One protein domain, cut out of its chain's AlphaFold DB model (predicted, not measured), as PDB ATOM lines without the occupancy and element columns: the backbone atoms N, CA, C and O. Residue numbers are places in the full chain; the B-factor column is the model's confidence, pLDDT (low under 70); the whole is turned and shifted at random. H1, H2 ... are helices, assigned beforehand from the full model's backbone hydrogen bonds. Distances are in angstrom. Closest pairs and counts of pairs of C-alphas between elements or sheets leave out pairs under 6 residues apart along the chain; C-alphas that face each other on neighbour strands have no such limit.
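Overview. This is residues 508 to 587 of the 886 residues of a protein of Drosophila guanche (UniProt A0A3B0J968). Long helix H3 is the core; H1 packs on its residues 554 to 561, H4 on 560 to 567, and H2 only just touches it, each running opposite to it. Residues 568 to 574 stick out. The 80 printed residues hold four named helices, H1 to H4 in order, no named strand: all helix, compact, radius of gyration of the C-alphas 13.0 A, spans 40 by 26 by 24 A.

Arrangement. H3, residues 552 to 569, touches H1, residues 511 to 522, at a shallow tilt of 26 degrees; closest C-alphas, Ile 512 and Val 558, 7.2 A. H3 and H4, residues 576 to 584, form a hairpin; closest C-alphas, Leu 563 and Ser 577, 5.5 A. H2, residues 538 to 546, and H3 form another, only just touching with 3 pairs of C-alphas within 8 A; closest, Met 545 and Lys 555, 6.5 A. H1, H2 and H4 are apart from each other. Every O i to N i+4 pair is within hydrogen-bond range in H1 and H4, 4 of 5 in H2, 13 of 14 in H3.

Along the chain. H3 spans 26.2 A, H1 16.6 A from C-alpha 511 at (-16.374, -1.864, -20.209), H2 12.9 A, H4 11.9 A to C-alpha 584 at (-30.661, -18.879, -18.474).

Size, cuts and confidence. The C-alphas farthest apart, Gly 524 and Gly 573, are 40.5 A apart. The printed part has no cut; the H1 to H2 link is long. pLDDT is under 70 at 16 residues, among them 522 to 531.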
ATOM      1  N   ASP A 508      -8.815   2.967 -16.464       58.22
ATOM      2  CA  ASP A 508     -10.179   3.276 -15.985       58.22
ATOM      3  C   ASP A 508     -11.306   3.220 -17.030       58.22
ATOM      4  O   ASP A 508     -12.483   3.266 -16.651       58.22
ATOM      5  N   ASN A 509     -10.977   3.107 -18.323       66.62
ATOM      6  CA  ASN A 509     -11.951   3.110 -19.427       66.62
ATOM      7  C   ASN A 509     -12.198   1.696 -19.991       66.62
ATOM      8  O   ASN A 509     -12.166   1.475 -21.199       66.62
ATOM      9  N   ARG A 510     -12.389   0.724 -19.091       78.06
ATOM     10  CA  ARG A 510     -12.790  -0.656 -19.412       78.06
ATOM     11  C   ARG A 510     -14.310  -0.811 -19.308       78.06
ATOM     12  O   ARG A 510     -14.911  -0.251 -18.390       78.06
ATOM     13  N   TYR A 511     -14.928  -1.594 -20.194       84.69
ATOM     14  CA  TYR A 511     -16.374  -1.864 -20.209       84.69
ATOM     15  C   TYR A 511     -16.844  -2.432 -18.875       84.69
ATOM     16  O   TYR A 511     -17.763  -1.881 -18.269       84.69
ATOM     17  N   ILE A 512     -16.159  -3.459 -18.367       83.88
ATOM     18  CA  ILE A 512     -16.509  -4.082 -17.089       83.88
ATOM     19  C   ILE A 512     -16.394  -3.100 -15.909       83.88
ATOM     20  O   ILE A 512     -17.264  -3.077 -15.040       83.88
ATOM     21  N   ASN A 513     -15.401  -2.202 -15.920       82.94
ATOM     22  CA  ASN A 513     -15.252  -1.158 -14.897       82.94
ATOM     23  C   ASN A 513     -16.357  -0.089 -15.011       82.94
ATOM     24  O   ASN A 513     -16.871   0.378 -13.995       82.94
ATOM     25  N   GLY A 514     -16.753   0.284 -16.232       82.06
ATOM     26  CA  GLY A 514     -17.877   1.190 -16.486       82.06
ATOM     27  C   GLY A 514     -19.223   0.604 -16.048       82.06
ATOM     28  O   GLY A 514     -20.016   1.300 -15.412       82.06
ATOM     29  N   LEU A 515     -19.451  -0.683 -16.320       85.06
ATOM     30  CA  LEU A 515     -20.633  -1.433 -15.896       85.06
ATOM     31  C   LEU A 515     -20.716  -1.528 -14.364       85.06
ATOM     32  O   LEU A 515     -21.731  -1.149 -13.781       85.06
ATOM     33  N   LEU A 516     -19.634  -1.945 -13.697       83.69
ATOM     34  CA  LEU A 516     -19.577  -2.035 -12.232       83.69
ATOM     35  C   LEU A 516     -19.774  -0.667 -11.561       83.69
ATOM     36  O   LEU A 516     -20.491  -0.575 -10.567       83.69
ATOM     37  N   ARG A 517     -19.229   0.415 -12.138       82.06
ATOM     38  CA  ARG A 517     -19.440   1.792 -11.656       82.06
ATOM     39  C   ARG A 517     -20.915   2.206 -11.714       82.06
ATOM     40  O   ARG A 517     -21.400   2.804 -10.756       82.06
ATOM     41  N   ARG A 518     -21.631   1.863 -12.792       80.25
ATOM     42  CA  ARG A 518     -23.076   2.127 -12.939       80.25
ATOM     43  C   ARG A 518     -23.899   1.320 -11.939       80.25
ATOM     44  O   ARG A 518     -24.678   1.901 -11.197       80.25
ATOM     45  N   ILE A 519     -23.621   0.023 -11.806       79.69
ATOM     46  CA  ILE A 519     -24.257  -0.820 -10.781       79.69
ATOM     47  C   ILE A 519     -23.984  -0.269  -9.363       79.69
ATOM     48  O   ILE A 519     -24.864  -0.302  -8.504       79.69
ATOM     49  N   GLY A 520     -22.790   0.275  -9.102       74.75
ATOM     50  CA  GLY A 520     -22.442   0.958  -7.849       74.75
ATOM     51  C   GLY A 520     -23.260   2.222  -7.572       74.75
ATOM     52  O   GLY A 520     -23.646   2.454  -6.426       74.75
ATOM     53  N   GLN A 521     -23.563   3.001  -8.614       74.75
ATOM     54  CA  GLN A 521     -24.438   4.174  -8.542       74.75
ATOM     55  C   GLN A 521     -25.893   3.760  -8.269       74.75
ATOM     56  O   GLN A 521     -26.499   4.267  -7.327       74.75
ATOM     57  N   ASP A 522     -26.407   2.766  -9.000       68.44
ATOM     58  CA  ASP A 522     -27.779   2.250  -8.855       68.44
ATOM     59  C   ASP A 522     -28.040   1.594  -7.479       68.44
ATOM     60  O   ASP A 522     -29.172   1.542  -7.001       68.44
ATOM     61  N   THR A 523     -26.995   1.079  -6.817       62.84
ATOM     62  CA  THR A 523     -27.102   0.361  -5.528       62.84
ATOM     63  C   THR A 523     -26.827   1.218  -4.288       62.84
ATOM     64  O   THR A 523     -26.764   0.678  -3.184       62.84
ATOM     65  N   GLY A 524     -26.666   2.538  -4.430       57.72
ATOM     66  CA  GLY A 524     -26.438   3.429  -3.285       57.72
ATOM     67  C   GLY A 524     -25.104   3.188  -2.563       57.72
ATOM     68  O   GLY A 524     -24.990   3.442  -1.367       57.72
ATOM     69  N   GLY A 525     -24.098   2.664  -3.270       53.88
ATOM     70  CA  GLY A 525     -22.719   2.547  -2.784       53.88
ATOM     71  C   GLY A 525     -22.376   1.337  -1.902       53.88
ATOM     72  O   GLY A 525     -21.197   1.086  -1.674       53.88
ATOM     73  N   GLY A 526     -23.356   0.560  -1.427       51.72
ATOM     74  CA  GLY A 526     -23.138  -0.406  -0.335       51.72
ATOM     75  C   GLY A 526     -22.418  -1.722  -0.676       51.72
ATOM     76  O   GLY A 526     -21.786  -2.297   0.205       51.72
ATOM     77  N   ALA A 527     -22.511  -2.224  -1.915       48.06
ATOM     78  CA  ALA A 527     -21.994  -3.562  -2.268       48.06
ATOM     79  C   ALA A 527     -21.200  -3.611  -3.583       48.06
ATOM     80  O   ALA A 527     -20.117  -4.190  -3.631       48.06
ATOM     81  N   ALA A 528     -21.690  -2.979  -4.654       48.66
ATOM     82  CA  ALA A 528     -21.017  -3.038  -5.954       48.66
ATOM     83  C   ALA A 528     -19.761  -2.147  -6.056       48.66
ATOM     84  O   ALA A 528     -18.945  -2.351  -6.948       48.66
ATOM     85  N   VAL A 529     -19.552  -1.216  -5.115       50.28
ATOM     86  CA  VAL A 529     -18.347  -0.362  -5.050       50.28
ATOM     87  C   VAL A 529     -17.086  -1.154  -4.670       50.28
ATOM     88  O   VAL A 529     -15.984  -0.764  -5.047       50.28
ATOM     89  N   ALA A 530     -17.230  -2.287  -3.974       54.69
ATOM     90  CA  ALA A 530     -16.110  -3.146  -3.578       54.69
ATOM     91  C   ALA A 530     -15.715  -4.194  -4.641       54.69
ATOM     92  O   ALA A 530     -14.713  -4.892  -4.479       54.69
ATOM     93  N   LEU A 531     -16.485  -4.330  -5.727       64.44
ATOM     94  CA  LEU A 531     -16.224  -5.317  -6.774       64.44
ATOM     95  C   LEU A 531     -15.133  -4.817  -7.725       64.44
ATOM     96  O   LEU A 531     -15.403  -4.154  -8.721       64.44
ATOM     97  N   THR A 532     -13.882  -5.171  -7.436       72.38
ATOM     98  CA  THR A 532     -12.796  -5.086  -8.419       72.38
ATOM     99  C   THR A 532     -12.903  -6.246  -9.409       72.38
ATOM    100  O   THR A 532     -13.057  -7.397  -8.995       72.38
ATOM    101  N   TYR A 533     -12.785  -5.962 -10.708       75.62
ATOM    102  CA  TYR A 533     -12.612  -6.992 -11.732       75.62
ATOM    103  C   TYR A 533     -11.118  -7.166 -12.075       75.62
ATOM    104  O   TYR A 533     -10.436  -6.158 -12.285       75.62
ATOM    105  N   PRO A 534     -10.599  -8.403 -12.203       76.62
ATOM    106  CA  PRO A 534     -11.298  -9.676 -12.009       76.62
ATOM    107  C   PRO A 534     -11.593  -9.986 -10.531       76.62
ATOM    108  O   PRO A 534     -10.824  -9.580  -9.656       76.62
ATOM    109  N   PRO A 535     -12.694 -10.705 -10.237       78.81
ATOM    110  CA  PRO A 535     -13.084 -11.013  -8.867       78.81
ATOM    111  C   PRO A 535     -12.035 -11.898  -8.182       78.81
ATOM    112  O   PRO A 535     -11.487 -12.820  -8.790       78.81
ATOM    113  N   ARG A 536     -11.767 -11.623  -6.898       70.75
ATOM    114  CA  ARG A 536     -10.792 -12.382  -6.089       70.75
ATOM    115  C   ARG A 536     -11.249 -13.815  -5.807       70.75
ATOM    116  O   ARG A 536     -10.430 -14.723  -5.841       70.75
ATOM    117  N   THR A 537     -12.548 -13.986  -5.579       75.31
ATOM    118  CA  THR A 537     -13.242 -15.261  -5.351       75.31
ATOM    119  C   THR A 537     -14.602 -15.231  -6.054       75.31
ATOM    120  O   THR A 537     -15.128 -14.147  -6.337       75.31
ATOM    121  N   LEU A 538     -15.208 -16.393  -6.324       79.06
ATOM    122  CA  LEU A 538     -16.599 -16.447  -6.781       79.06
ATOM    123  C   LEU A 538     -17.555 -15.947  -5.696       79.06
ATOM    124  O   LEU A 538     -18.582 -15.365  -6.040       79.06
ATOM    125  N   HIS A 539     -17.210 -16.080  -4.413       77.62
ATOM    126  CA  HIS A 539     -18.001 -15.532  -3.307       77.62
ATOM    127  C   HIS A 539     -18.331 -14.031  -3.489       77.62
ATOM    128  O   HIS A 539     -19.489 -13.628  -3.357       77.62
ATOM    129  N   PHE A 540     -17.363 -13.203  -3.913       76.06
ATOM    130  CA  PHE A 540     -17.615 -11.785  -4.226       76.06
ATOM    131  C   PHE A 540     -18.603 -11.591  -5.390       76.06
ATOM    132  O   PHE A 540     -19.490 -10.741  -5.312       76.06
ATOM    133  N   LEU A 541     -18.508 -12.400  -6.451       82.25
ATOM    134  CA  LEU A 541     -19.481 -12.370  -7.551       82.25
ATOM    135  C   LEU A 541     -20.875 -12.824  -7.084       82.25
ATOM    136  O   LEU A 541     -21.890 -12.286  -7.526       82.25
ATOM    137  N   MET A 542     -20.948 -13.793  -6.173       83.38
ATOM    138  CA  MET A 542     -22.214 -14.294  -5.639       83.38
ATOM    139  C   MET A 542     -22.902 -13.268  -4.723       83.38
ATOM    140  O   MET A 542     -24.131 -13.169  -4.743       83.38
ATOM    141  N   HIS A 543     -22.154 -12.393  -4.043       80.38
ATOM    142  CA  HIS A 543     -22.732 -11.222  -3.371       80.38
ATOM    143  C   HIS A 543     -23.417 -10.233  -4.330       80.38
ATOM    144  O   HIS A 543     -24.470  -9.697  -3.980       80.38
ATOM    145  N   LEU A 544     -22.906 -10.031  -5.554       83.81
ATOM    146  CA  LEU A 544     -23.588  -9.200  -6.564       83.81
ATOM    147  C   LEU A 544     -24.981  -9.754  -6.902       83.81
ATOM    148  O   LEU A 544     -25.935  -8.996  -7.090       83.81
ATOM    149  N   MET A 545     -25.125 -11.082  -6.933       84.06
ATOM    150  CA  MET A 545     -26.410 -11.726  -7.207       84.06
ATOM    151  C   MET A 545     -27.446 -11.472  -6.108       84.06
ATOM    152  O   MET A 545     -28.630 -11.348  -6.428       84.06
ATOM    153  N   LEU A 546     -27.012 -11.307  -4.854       84.19
ATOM    154  CA  LEU A 546     -27.869 -11.001  -3.702       84.19
ATOM    155  C   LEU A 546     -28.321  -9.527  -3.628       84.19
ATOM    156  O   LEU A 546     -29.260  -9.225  -2.892       84.19
ATOM    157  N   ALA A 547     -27.710  -8.608  -4.386       80.06
ATOM    158  CA  ALA A 547     -28.094  -7.193  -4.387       80.06
ATOM    159  C   ALA A 547     -29.509  -6.994  -4.968       80.06
ATOM    160  O   ALA A 547     -29.745  -7.240  -6.151       80.06
ATOM    161  N   PHE A 548     -30.465  -6.553  -4.147       69.38
ATOM    162  CA  PHE A 548     -31.889  -6.501  -4.511       69.38
ATOM    163  C   PHE A 548     -32.242  -5.394  -5.524       69.38
ATOM    164  O   PHE A 548     -33.108  -5.611  -6.369       69.38
ATOM    165  N   ASN A 549     -31.529  -4.260  -5.489       70.25
ATOM    166  CA  ASN A 549     -31.751  -3.111  -6.383       70.25
ATOM    167  C   ASN A 549     -31.146  -3.271  -7.791       70.25
ATOM    168  O   ASN A 549     -31.481  -2.505  -8.690       70.25
ATOM    169  N   THR A 550     -30.251  -4.240  -8.018       77.12
ATOM    170  CA  THR A 550     -29.581  -4.387  -9.319       77.12
ATOM    171  C   THR A 550     -30.447  -5.163 -10.310       77.12
ATOM    172  O   THR A 550     -30.836  -6.304 -10.044       77.12
ATOM    173  N   GLY A 551     -30.669  -4.582 -11.493       80.12
ATOM    174  CA  GLY A 551     -31.373  -5.230 -12.601       80.12
ATOM    175  C   GLY A 551     -30.760  -6.577 -13.010       80.12
ATOM    176  O   GLY A 551     -29.539  -6.747 -13.036       80.12
ATOM    177  N   LEU A 552     -31.620  -7.542 -13.345       84.25
ATOM    178  CA  LEU A 552     -31.215  -8.914 -13.673       84.25
ATOM    179  C   LEU A 552     -30.307  -8.993 -14.913       84.25
ATOM    180  O   LEU A 552     -29.390  -9.809 -14.944       84.25
ATOM    181  N   GLU A 553     -30.530  -8.133 -15.910       84.38
ATOM    182  CA  GLU A 553     -29.691  -8.077 -17.112       84.38
ATOM    183  C   GLU A 553     -28.253  -7.674 -16.755       84.38
ATOM    184  O   GLU A 553     -27.337  -8.433 -17.053       84.38
ATOM    185  N   ASN A 554     -28.056  -6.590 -15.993       85.69
ATOM    186  CA  ASN A 554     -26.735  -6.139 -15.526       85.69
ATOM    187  C   ASN A 554     -25.991  -7.228 -14.724       85.69
ATOM    188  O   ASN A 554     -24.778  -7.385 -14.858       85.69
ATOM    189  N   LYS A 555     -26.709  -8.011 -13.903       87.19
ATOM    190  CA  LYS A 555     -26.140  -9.165 -13.182       87.19
ATOM    191  C   LYS A 555     -25.639 -10.248 -14.142       87.19
ATOM    192  O   LYS A 555     -24.528 -10.751 -13.981       87.19
ATOM    193  N   HIS A 556     -26.446 -10.597 -15.144       89.31
ATOM    194  CA  HIS A 556     -26.064 -11.569 -16.166       89.31
ATOM    195  C   HIS A 556     -24.935 -11.058 -17.075       89.31
ATOM    196  O   HIS A 556     -24.111 -11.874 -17.474       89.31
ATOM    197  N   GLU A 557     -24.831  -9.751 -17.354       88.81
ATOM    198  CA  GLU A 557     -23.696  -9.176 -18.101       88.81
ATOM    199  C   GLU A 557     -22.361  -9.413 -17.388       88.81
ATOM    200  O   GLU A 557     -21.420  -9.907 -18.008       88.81
ATOM    201  N   VAL A 558     -22.282  -9.121 -16.083       88.56
ATOM    202  CA  VAL A 558     -21.050  -9.319 -15.293       88.56
ATOM    203  C   VAL A 558     -20.650 -10.799 -15.248       88.56
ATOM    204  O   VAL A 558     -19.470 -11.119 -15.399       88.56
ATOM    205  N   ILE A 559     -21.617 -11.714 -15.091       89.12
ATOM    206  CA  ILE A 559     -21.347 -13.161 -15.137       89.12
ATOM    207  C   ILE A 559     -20.875 -13.582 -16.531       89.12
ATOM    208  O   ILE A 559     -19.850 -14.246 -16.646       89.12
ATOM    209  N   LEU A 560     -21.585 -13.188 -17.591       89.50
ATOM    210  CA  LEU A 560     -21.261 -13.576 -18.963       89.50
ATOM    211  C   LEU A 560     -19.877 -13.056 -19.390       89.50
ATOM    212  O   LEU A 560     -19.125 -13.784 -20.032       89.50
ATOM    213  N   TYR A 561     -19.506 -11.843 -18.972       89.19
ATOM    214  CA  TYR A 561     -18.168 -11.292 -19.185       89.19
ATOM    215  C   TYR A 561     -17.077 -12.137 -18.500       89.19
ATOM    216  O   TYR A 561     -16.045 -12.423 -19.113       89.19
ATOM    217  N   LEU A 562     -17.311 -12.588 -17.258       88.12
ATOM    218  CA  LEU A 562     -16.393 -13.503 -16.570       88.12
ATOM    219  C   LEU A 562     -16.297 -14.855 -17.291       88.12
ATOM    220  O   LEU A 562     -15.192 -15.367 -17.460       88.12
ATOM    221  N   LEU A 563     -17.425 -15.421 -17.736       88.56
ATOM    222  CA  LEU A 563     -17.447 -16.700 -18.451       88.56
ATOM    223  C   LEU A 563     -16.663 -16.635 -19.766       88.56
ATOM    224  O   LEU A 563     -15.865 -17.530 -20.013       88.56
ATOM    225  N   TYR A 564     -16.774 -15.553 -20.548       87.50
ATOM    226  CA  TYR A 564     -15.923 -15.364 -21.732       87.50
ATOM    227  C   TYR A 564     -14.428 -15.288 -21.388       87.50
ATOM    228  O   TYR A 564     -13.599 -15.812 -22.129       87.50
ATOM    229  N   GLY A 565     -14.066 -14.671 -20.260       84.12
ATOM    230  CA  GLY A 565     -12.688 -14.695 -19.768       84.12
ATOM    231  C   GLY A 565     -12.216 -16.105 -19.392       84.12
ATOM    232  O   GLY A 565     -11.087 -16.477 -19.708       84.12
ATOM    233  N   LEU A 566     -13.077 -16.897 -18.745       82.19
ATOM    234  CA  LEU A 566     -12.787 -18.280 -18.362       82.19
ATOM    235  C   LEU A 566     -12.704 -19.212 -19.580       82.19
ATOM    236  O   LEU A 566     -11.820 -20.060 -19.609       82.19
ATOM    237  N   ASP A 567     -13.525 -19.009 -20.612       83.94
ATOM    238  CA  ASP A 567     -13.519 -19.800 -21.856       83.94
ATOM    239  C   ASP A 567     -12.236 -19.634 -22.693       83.94
ATOM    240  O   ASP A 567     -11.915 -20.494 -23.509       83.94
ATOM    241  N   VAL A 568     -11.476 -18.549 -22.497       81.50
ATOM    242  CA  VAL A 568     -10.131 -18.379 -23.090       81.50
ATOM    243  C   VAL A 568      -9.066 -19.151 -22.314       81.50
ATOM    244  O   VAL A 568      -8.076 -19.600 -22.886       81.50
ATOM    245  N   VAL A 569      -9.248 -19.261 -20.999       76.50
ATOM    246  CA  VAL A 569      -8.304 -19.889 -20.068       76.50
ATOM    247  C   VAL A 569      -8.519 -21.405 -20.008       76.50
ATOM    248  O   VAL A 569      -7.571 -22.171 -19.842       76.50
ATOM    249  N   GLN A 570      -9.762 -21.860 -20.148       72.31
ATOM    250  CA  GLN A 570     -10.138 -23.259 -20.034       72.31
ATOM    251  C   GLN A 570      -9.932 -23.999 -21.362       72.31
ATOM    252  O   GLN A 570     -10.583 -23.734 -22.364       72.31
ATOM    253  N   THR A 571      -9.065 -25.012 -21.352       54.12
ATOM    254  CA  THR A 571      -8.737 -25.843 -22.528       54.12
ATOM    255  C   THR A 571      -9.804 -26.886 -22.888       54.12
ATOM    256  O   THR A 571      -9.658 -27.617 -23.869       54.12
ATOM    257  N   ALA A 572     -10.885 -26.988 -22.110       56.53
ATOM    258  CA  ALA A 572     -11.978 -27.912 -22.383       56.53
ATOM    259  C   ALA A 572     -12.860 -27.380 -23.524       56.53
ATOM    260  O   ALA A 572     -13.389 -26.279 -23.436       56.53
ATOM    261  N   GLY A 573     -13.101 -28.189 -24.561       58.50
ATOM    262  CA  GLY A 573     -13.870 -27.793 -25.754       58.50
ATOM    263  C   GLY A 573     -15.369 -27.493 -25.552       58.50
ATOM    264  O   GLY A 573     -16.111 -27.455 -26.531       58.50
ATOM    265  N   VAL A 574     -15.839 -27.309 -24.314       72.12
ATOM    266  CA  VAL A 574     -17.214 -26.905 -23.984       72.12
ATOM    267  C   VAL A 574     -17.181 -25.485 -23.433       72.12
ATOM    268  O   VAL A 574     -16.797 -25.286 -22.286       72.12
ATOM    269  N   LYS A 575     -17.641 -24.521 -24.232       81.44
ATOM    270  CA  LYS A 575     -17.759 -23.117 -23.822       81.44
ATOM    271  C   LYS A 575     -18.825 -22.953 -22.742       81.44
ATOM    272  O   LYS A 575     -19.985 -23.337 -22.936       81.44
ATOM    273  N   LEU A 576     -18.441 -22.370 -21.616       83.19
ATOM    274  CA  LEU A 576     -19.323 -22.028 -20.512       83.19
ATOM    275  C   LEU A 576     -20.279 -20.895 -20.897       83.19
ATOM    276  O   LEU A 576     -21.436 -20.941 -20.473       83.19
ATOM    277  N   SER A 577     -19.858 -19.937 -21.738       85.75
ATOM    278  CA  SER A 577     -20.727 -18.865 -22.253       85.75
ATOM    279  C   SER A 577     -21.994 -19.415 -22.903       85.75
ATOM    280  O   SER A 577     -23.107 -19.021 -22.555       85.75
ATOM    281  N   ASP A 578     -21.825 -20.389 -23.797       85.75
ATOM    282  CA  ASP A 578     -22.893 -20.932 -24.637       85.75
ATOM    283  C   ASP A 578     -23.849 -21.801 -23.792       85.75
ATOM    284  O   ASP A 578     -25.066 -21.822 -23.993       85.75
ATOM    285  N   ARG A 579     -23.312 -22.484 -22.765       84.81
ATOM    286  CA  ARG A 579     -24.106 -23.204 -21.755       84.81
ATOM    287  C   ARG A 579     -24.886 -22.256 -20.847       84.81
ATOM    288  O   ARG A 579     -26.011 -22.587 -20.467       84.81
ATOM    289  N   PHE A 580     -24.325 -21.104 -20.490       89.00
ATOM    290  CA  PHE A 580     -24.999 -20.094 -19.674       89.00
ATOM    291  C   PHE A 580     -26.130 -19.409 -20.454       89.00
ATOM    292  O   PHE A 580     -27.252 -19.337 -19.955       89.00
ATOM    293  N   GLU A 581     -25.886 -19.024 -21.711       88.56
ATOM    294  CA  GLU A 581     -26.916 -18.512 -22.625       88.56
ATOM    295  C   GLU A 581     -28.111 -19.476 -22.720       88.56
ATOM    296  O   GLU A 581     -29.246 -19.082 -22.439       88.56
ATOM    297  N   ALA A 582     -27.850 -20.755 -23.010       86.75
ATOM    298  CA  ALA A 582     -28.890 -21.773 -23.152       86.75
ATOM    299  C   ALA A 582     -29.634 -22.106 -21.841       86.75
ATOM    300  O   ALA A 582     -30.830 -22.395 -21.870       86.75
ATOM    301  N   SER A 583     -28.957 -22.085 -20.686       84.44
ATOM    302  CA  SER A 583     -29.562 -22.461 -19.392       84.44
ATOM    303  C   SER A 583     -30.290 -21.318 -18.677       84.44
ATOM    304  O   SER A 583     -31.164 -21.578 -17.842       84.44
ATOM    305  N   PHE A 584     -29.975 -20.061 -19.005       86.81
ATOM    306  CA  PHE A 584     -30.661 -18.879 -18.474       86.81
ATOM    307  C   PHE A 584     -31.615 -18.220 -19.477       86.81
ATOM    308  O   PHE A 584     -32.439 -17.411 -19.054       86.81
ATOM    309  N   GLY A 585     -31.576 -18.610 -20.757       85.50
ATOM    310  CA  GLY A 585     -32.458 -18.073 -21.796       85.50
ATOM    311  C   GLY A 585     -32.167 -16.601 -22.075       85.50
ATOM    312  O   GLY A 585     -33.085 -15.781 -22.115       85.50
ATOM    313  N   LEU A 586     -30.883 -16.247 -22.174       86.69
ATOM    314  CA  LEU A 586     -30.472 -14.857 -22.358       86.69
ATOM    315  C   LEU A 586     -30.946 -14.320 -23.715       86.69
ATOM    316  O   LEU A 586     -30.936 -15.024 -24.723       86.69
ATOM    317  N   LYS A 587     -31.332 -13.041 -23.752       86.25
ATOM    318  CA  LYS A 587     -31.636 -12.346 -25.008       86.25
ATOM    319  C   LYS A 587     -30.376 -12.319 -25.876       86.25
ATOM    320  O   LYS A 587     -29.345 -11.834 -25.414       86.25
TER     321      LYS A 587